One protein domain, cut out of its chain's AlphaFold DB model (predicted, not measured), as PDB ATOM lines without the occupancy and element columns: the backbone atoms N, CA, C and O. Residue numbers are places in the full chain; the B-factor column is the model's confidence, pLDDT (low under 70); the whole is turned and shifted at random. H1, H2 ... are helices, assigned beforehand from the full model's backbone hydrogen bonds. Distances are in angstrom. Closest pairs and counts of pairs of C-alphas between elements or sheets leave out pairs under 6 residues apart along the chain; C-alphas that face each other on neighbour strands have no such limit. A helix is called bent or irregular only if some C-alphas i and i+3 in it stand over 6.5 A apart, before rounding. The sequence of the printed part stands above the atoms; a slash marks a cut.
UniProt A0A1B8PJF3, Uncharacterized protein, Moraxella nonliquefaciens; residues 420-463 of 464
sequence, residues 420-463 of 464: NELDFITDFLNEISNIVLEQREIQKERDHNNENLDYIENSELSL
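AT A GLANCE: This is residues 420 to 463 of the 464 residues of an uncharacterized protein of Moraxella nonliquefaciens (UniProt A0A1B8PJF3). Two separate helices, H1 and then the longer H2, form the arms of a wide, open U, with residues 435 to 441 strung between them as its base. Nothing fills the space between the arms. The printed part has 44 residues, with two named helices and no named strand, and its class is all helix. It is extended, with a radius of gyration of the C-alphas of 17.0 A, and flat, spanning 44 by 33 by 11 A.

IN THESE COORDINATES: H1, residues 423 to 434, begins at C-alpha 423 (163.837, 175.136, 193.290) and is 19.6 A long from first to last C-alpha. It is irregular: C-alphas 431 and 434 are 7.3 A apart. H2, residues 442 to 460, is 27.5 A long and ends at C-alpha 460 (139.447, 170.277, 166.968).

HOW THE PARTS SIT: H1 and H2 are apart, with no C-alpha of the one within 8 A of the other. In H2 every O i to N i+4 pair is within hydrogen-bond range; in H1, 6 of 8 are.

THE WHOLE: The two C-alphas farthest apart, those of Asn 420 and Ser 462, are 44.4 A apart. The printed part has no cut, and the seven-residue link is short. Confidence is low, with pLDDT under 70, at residues 432 to 438 and 460 to 463.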
ATOM      1  N   ASN A 420     167.494 179.662 193.708       76.75
ATOM      2  CA  ASN A 420     166.124 180.071 194.034       76.75
ATOM      3  C   ASN A 420     165.181 180.016 192.814       76.75
ATOM      4  O   ASN A 420     163.983 179.813 192.966       76.75
ATOM      5  N   GLU A 421     165.703 180.216 191.599       77.88
ATOM      6  CA  GLU A 421     164.939 180.077 190.350       77.88
ATOM      7  C   GLU A 421     164.762 178.609 189.932       77.88
ATOM      8  O   GLU A 421     163.843 178.306 189.181       77.88
ATOM      9  N   LEU A 422     165.616 177.698 190.414       82.00
ATOM     10  CA  LEU A 422     165.625 176.272 190.057       82.00
ATOM     11  C   LEU A 422     164.989 175.359 191.119       82.00
ATOM     12  O   LEU A 422     164.970 174.138 190.938       82.00
ATOM     13  N   ASP A 423     164.459 175.917 192.211       81.06
ATOM     14  CA  ASP A 423     163.837 175.136 193.290       81.06
ATOM     15  C   ASP A 423     162.695 174.246 192.753       81.06
ATOM     16  O   ASP A 423     162.640 173.061 193.074       81.06
ATOM     17  N   PHE A 424     161.903 174.742 191.793       81.00
ATOM     18  CA  PHE A 424     160.831 173.966 191.151       81.00
ATOM     19  C   PHE A 424     161.330 172.733 190.373       81.00
ATOM     20  O   PHE A 424     160.624 171.731 190.291       81.00
ATOM     21  N   ILE A 425     162.541 172.778 189.792       79.38
ATOM     22  CA  ILE A 425     163.136 171.619 189.101       79.38
ATOM     23  C   ILE A 425     163.514 170.561 190.128       79.38
ATOM     24  O   ILE A 425     163.344 169.368 189.891       79.38
ATOM     25  N   THR A 426     164.030 170.997 191.276       77.12
ATOM     26  CA  THR A 426     164.404 170.095 192.367       77.12
ATOM     27  C   THR A 426     163.164 169.414 192.942       77.12
ATOM     28  O   THR A 426     163.182 168.202 193.157       77.12
ATOM     29  N   ASP A 427     162.071 170.161 193.104       80.50
ATOM     30  CA  ASP A 427     160.772 169.621 193.507       80.50
ATOM     31  C   ASP A 427     160.248 168.601 192.483       80.50
ATOM     32  O   ASP A 427     159.911 167.477 192.852       80.50
ATOM     33  N   PHE A 428     160.303 168.924 191.186       78.38
ATOM     34  CA  PHE A 428     159.912 168.009 190.107       78.38
ATOM     35  C   PHE A 428     160.757 166.720 190.070       78.38
ATOM     36  O   PHE A 428     160.227 165.622 189.909       78.38
ATOM     37  N   LEU A 429     162.077 166.814 190.267       75.75
ATOM     38  CA  LEU A 429     162.968 165.646 190.322       75.75
ATOM     39  C   LEU A 429     162.651 164.718 191.501       75.75
ATOM     40  O   LEU A 429     162.785 163.499 191.370       75.75
ATOM     41  N   ASN A 430     162.210 165.272 192.631       75.19
ATOM     42  CA  ASN A 430     161.790 164.474 193.781       75.19
ATOM     43  C   ASN A 430     160.493 163.695 193.490       75.19
ATOM     44  O   ASN A 430     160.351 162.561 193.956       75.19
ATOM     45  N   GLU A 431     159.590 164.240 192.670       72.06
ATOM     46  CA  GLU A 431     158.354 163.572 192.230       72.06
ATOM     47  C   GLU A 431     158.593 162.432 191.219       72.06
ATOM     48  O   GLU A 431     157.834 161.463 191.185       72.06
ATOM     49  N   ILE A 432     159.681 162.487 190.442       67.19
ATOM     50  CA  ILE A 432     160.039 161.472 189.428       67.19
ATOM     51  C   ILE A 432     160.450 160.117 190.047       67.19
ATOM     52  O   ILE A 432     160.456 159.091 189.364       67.19
ATOM     53  N   SER A 433     160.771 160.069 191.342       55.91
ATOM     54  CA  SER A 433     161.424 158.926 192.006       55.91
ATOM     55  C   SER A 433     160.647 157.590 192.040       55.91
ATOM     56  O   SER A 433     161.193 156.592 192.504       55.91
ATOM     57  N   ASN A 434     159.439 157.515 191.469       58.25
ATOM     58  CA  ASN A 434     158.619 156.297 191.391       58.25
ATOM     59  C   ASN A 434     158.288 155.831 189.957       58.25
ATOM     60  O   ASN A 434     157.288 155.138 189.755       58.25
ATOM     61  N   ILE A 435     159.091 156.172 188.943       61.09
ATOM     62  CA  ILE A 435     158.891 155.612 187.594       61.09
ATOM     63  C   ILE A 435     159.381 154.159 187.565       61.09
ATOM     64  O   ILE A 435     160.572 153.873 187.428       61.09
ATOM     65  N   VAL A 436     158.443 153.221 187.683       63.12
ATOM     66  CA  VAL A 436     158.673 151.813 187.350       63.12
ATOM     67  C   VAL A 436     158.805 151.709 185.830       63.12
ATOM     68  O   VAL A 436     157.885 152.058 185.095       63.12
ATOM     69  N   LEU A 437     159.956 151.233 185.352       63.09
ATOM     70  CA  LEU A 437     160.163 150.923 183.937       63.09
ATOM     71  C   LEU A 437     159.392 149.646 183.592       63.09
ATOM     72  O   LEU A 437     159.889 148.532 183.762       63.09
ATOM     73  N   GLU A 438     158.156 149.808 183.135       69.81
ATOM     74  CA  GLU A 438     157.374 148.713 182.573       69.81
ATOM     75  C   GLU A 438     157.970 148.282 181.229       69.81
ATOM     76  O   GLU A 438     158.290 149.111 180.375       69.81
ATOM     77  N   GLN A 439     158.106 146.972 181.016       73.44
ATOM     78  CA  GLN A 439     158.408 146.452 179.685       73.44
ATOM     79  C   GLN A 439     157.156 146.582 178.817       73.44
ATOM     80  O   GLN A 439     156.191 145.839 178.994       73.44
ATOM     81  N   ARG A 440     157.181 147.534 177.888       83.12
ATOM     82  CA  ARG A 440     156.105 147.774 176.926       83.12
ATOM     83  C   ARG A 440     156.590 147.479 175.512       83.12
ATOM     84  O   ARG A 440     157.768 147.635 175.201       83.12
ATOM     85  N   GLU A 441     155.678 147.031 174.657       88.62
ATOM     86  CA  GLU A 441     155.964 146.789 173.244       88.62
ATOM     87  C   GLU A 441     155.968 148.124 172.491       88.62
ATOM     88  O   GLU A 441     154.967 148.842 172.501       88.62
ATOM     89  N   ILE A 442     157.083 148.441 171.827       88.00
ATOM     90  CA  ILE A 442     157.316 149.752 171.203       88.00
ATOM     91  C   ILE A 442     156.184 150.115 170.234       88.00
ATOM     92  O   ILE A 442     155.630 151.208 170.327       88.00
ATOM     93  N   GLN A 443     155.792 149.200 169.340       90.56
ATOM     94  CA  GLN A 443     154.744 149.484 168.356       90.56
ATOM     95  C   GLN A 443     153.385 149.776 169.004       90.56
ATOM     96  O   GLN A 443     152.680 150.669 168.545       90.56
ATOM     97  N   LYS A 444     153.021 149.064 170.078       92.25
ATOM     98  CA  LYS A 444     151.728 149.263 170.751       92.25
ATOM     99  C   LYS A 444     151.626 150.634 171.408       92.25
ATOM    100  O   LYS A 444     150.598 151.289 171.276       92.25
ATOM    101  N   GLU A 445     152.690 151.089 172.068       91.94
ATOM    102  CA  GLU A 445     152.709 152.421 172.687       91.94
ATOM    103  C   GLU A 445     152.650 153.535 171.638       91.94
ATOM    104  O   GLU A 445     151.964 154.538 171.828       91.94
ATOM    105  N   ARG A 446     153.340 153.347 170.506       92.75
ATOM    106  CA  ARG A 446     153.323 154.299 169.387       92.75
ATOM    107  C   ARG A 446     151.945 154.378 168.739       92.75
ATOM    108  O   ARG A 446     151.449 155.480 168.524       92.75
ATOM    109  N   ASP A 447     151.310 153.233 168.495       93.75
ATOM    110  CA  ASP A 447     149.936 153.151 167.998       93.75
ATOM    111  C   ASP A 447     148.962 153.873 168.934       93.75
ATOM    112  O   ASP A 447     148.212 154.726 168.473       93.75
ATOM    113  N   HIS A 448     149.025 153.596 170.240       93.00
ATOM    114  CA  HIS A 448     148.172 154.244 171.241       93.00
ATOM    115  C   HIS A 448     148.388 155.764 171.292       93.00
ATOM    116  O   HIS A 448     147.430 156.536 171.320       93.00
ATOM    117  N   ASN A 449     149.642 156.226 171.264       93.50
ATOM    118  CA  ASN A 449     149.939 157.657 171.228       93.50
ATOM    119  C   ASN A 449     149.405 158.322 169.949       93.50
ATOM    120  O   ASN A 449     148.812 159.395 170.015       93.50
ATOM    121  N   ASN A 450     149.582 157.681 168.793       93.50
ATOM    122  CA  ASN A 450     149.089 158.198 167.520       93.50
ATOM    123  C   ASN A 450     147.558 158.225 167.453       93.50
ATOM    124  O   ASN A 450     147.006 159.190 166.941       93.50
ATOM    125  N   GLU A 451     146.877 157.222 168.007       91.88
ATOM    126  CA  GLU A 451     145.412 157.209 168.123       91.88
ATOM    127  C   GLU A 451     144.902 158.353 169.006       91.88
ATOM    128  O   GLU A 451     143.894 158.975 168.679       91.88
ATOM    129  N   ASN A 452     145.617 158.686 170.085       90.62
ATOM    130  CA  ASN A 452     145.281 159.839 170.923       90.62
ATOM    131  C   ASN A 452     145.481 161.170 170.185       90.62
ATOM    132  O   ASN A 452     144.643 162.061 170.307       90.62
ATOM    133  N   LEU A 453     146.561 161.309 169.408       90.38
ATOM    134  CA  LEU A 453     146.776 162.489 168.563       90.38
ATOM    135  C   LEU A 453     145.676 162.624 167.507       90.38
ATOM    136  O   LEU A 453     145.122 163.707 167.345       90.38
ATOM    137  N   ASP A 454     145.307 161.516 166.863       89.12
ATOM    138  CA  ASP A 454     144.195 161.481 165.915       89.12
ATOM    139  C   ASP A 454     142.890 161.909 166.596       89.12
ATOM    140  O   ASP A 454     142.166 162.752 166.075       89.12
ATOM    141  N   TYR A 455     142.592 161.405 167.793       85.00
ATOM    142  CA  TYR A 455     141.409 161.827 168.545       85.00
ATOM    143  C   TYR A 455     141.387 163.340 168.826       85.00
ATOM    144  O   TYR A 455     140.340 163.975 168.668       85.00
ATOM    145  N   ILE A 456     142.524 163.928 169.212       85.38
ATOM    146  CA  ILE A 456     142.649 165.370 169.478       85.38
ATOM    147  C   ILE A 456     142.415 166.179 168.196       85.38
ATOM    148  O   ILE A 456     141.541 167.044 168.188       85.38
ATOM    149  N   GLU A 457     143.121 165.859 167.106       80.94
ATOM    150  CA  GLU A 457     142.996 166.564 165.818       80.94
ATOM    151  C   GLU A 457     141.558 166.511 165.274       80.94
ATOM    152  O   GLU A 457     141.012 167.516 164.820       80.94
ATOM    153  N   ASN A 458     140.903 165.351 165.369       75.12
ATOM    154  CA  ASN A 458     139.519 165.195 164.918       75.12
ATOM    155  C   ASN A 458     138.511 165.938 165.804       75.12
ATOM    156  O   ASN A 458     137.469 166.374 165.315       75.12
ATOM    157  N   SER A 459     138.809 166.093 167.097       71.69
ATOM    158  CA  SER A 459     137.972 166.872 168.014       71.69
ATOM    159  C   SER A 459     138.054 168.368 167.700       71.69
ATOM    160  O   SER A 459     137.025 169.040 167.688       71.69
ATOM    161  N   GLU A 460     139.246 168.881 167.386       66.50
ATOM    162  CA  GLU A 460     139.447 170.277 166.968       66.50
ATOM    163  C   GLU A 460     138.720 170.588 165.651       66.50
ATOM    164  O   GLU A 460     137.996 171.575 165.573       66.50
ATOM    165  N   LEU A 461     138.806 169.693 164.659       59.06
ATOM    166  CA  LEU A 461     138.121 169.824 163.363       59.06
ATOM    167  C   LEU A 461     136.584 169.799 163.445       59.06
ATOM    168  O   LEU A 461     135.925 170.164 162.478       59.06
ATOM    169  N   SER A 462     136.010 169.321 164.552       50.28
ATOM    170  CA  SER A 462     134.553 169.262 164.753       50.28
ATOM    171  C   SER A 462     133.956 170.533 165.374       50.28
ATOM    172  O   SER A 462     132.733 170.645 165.478       50.28
ATOM    173  N   LEU A 463     134.811 171.462 165.819       37.50
ATOM    174  CA  LEU A 463     134.426 172.722 166.465       37.50
ATOM    175  C   LEU A 463     134.421 173.928 165.508       37.50
ATOM    176  O   LEU A 463     133.857 174.962 165.875       37.50
TER     177      LEU A 463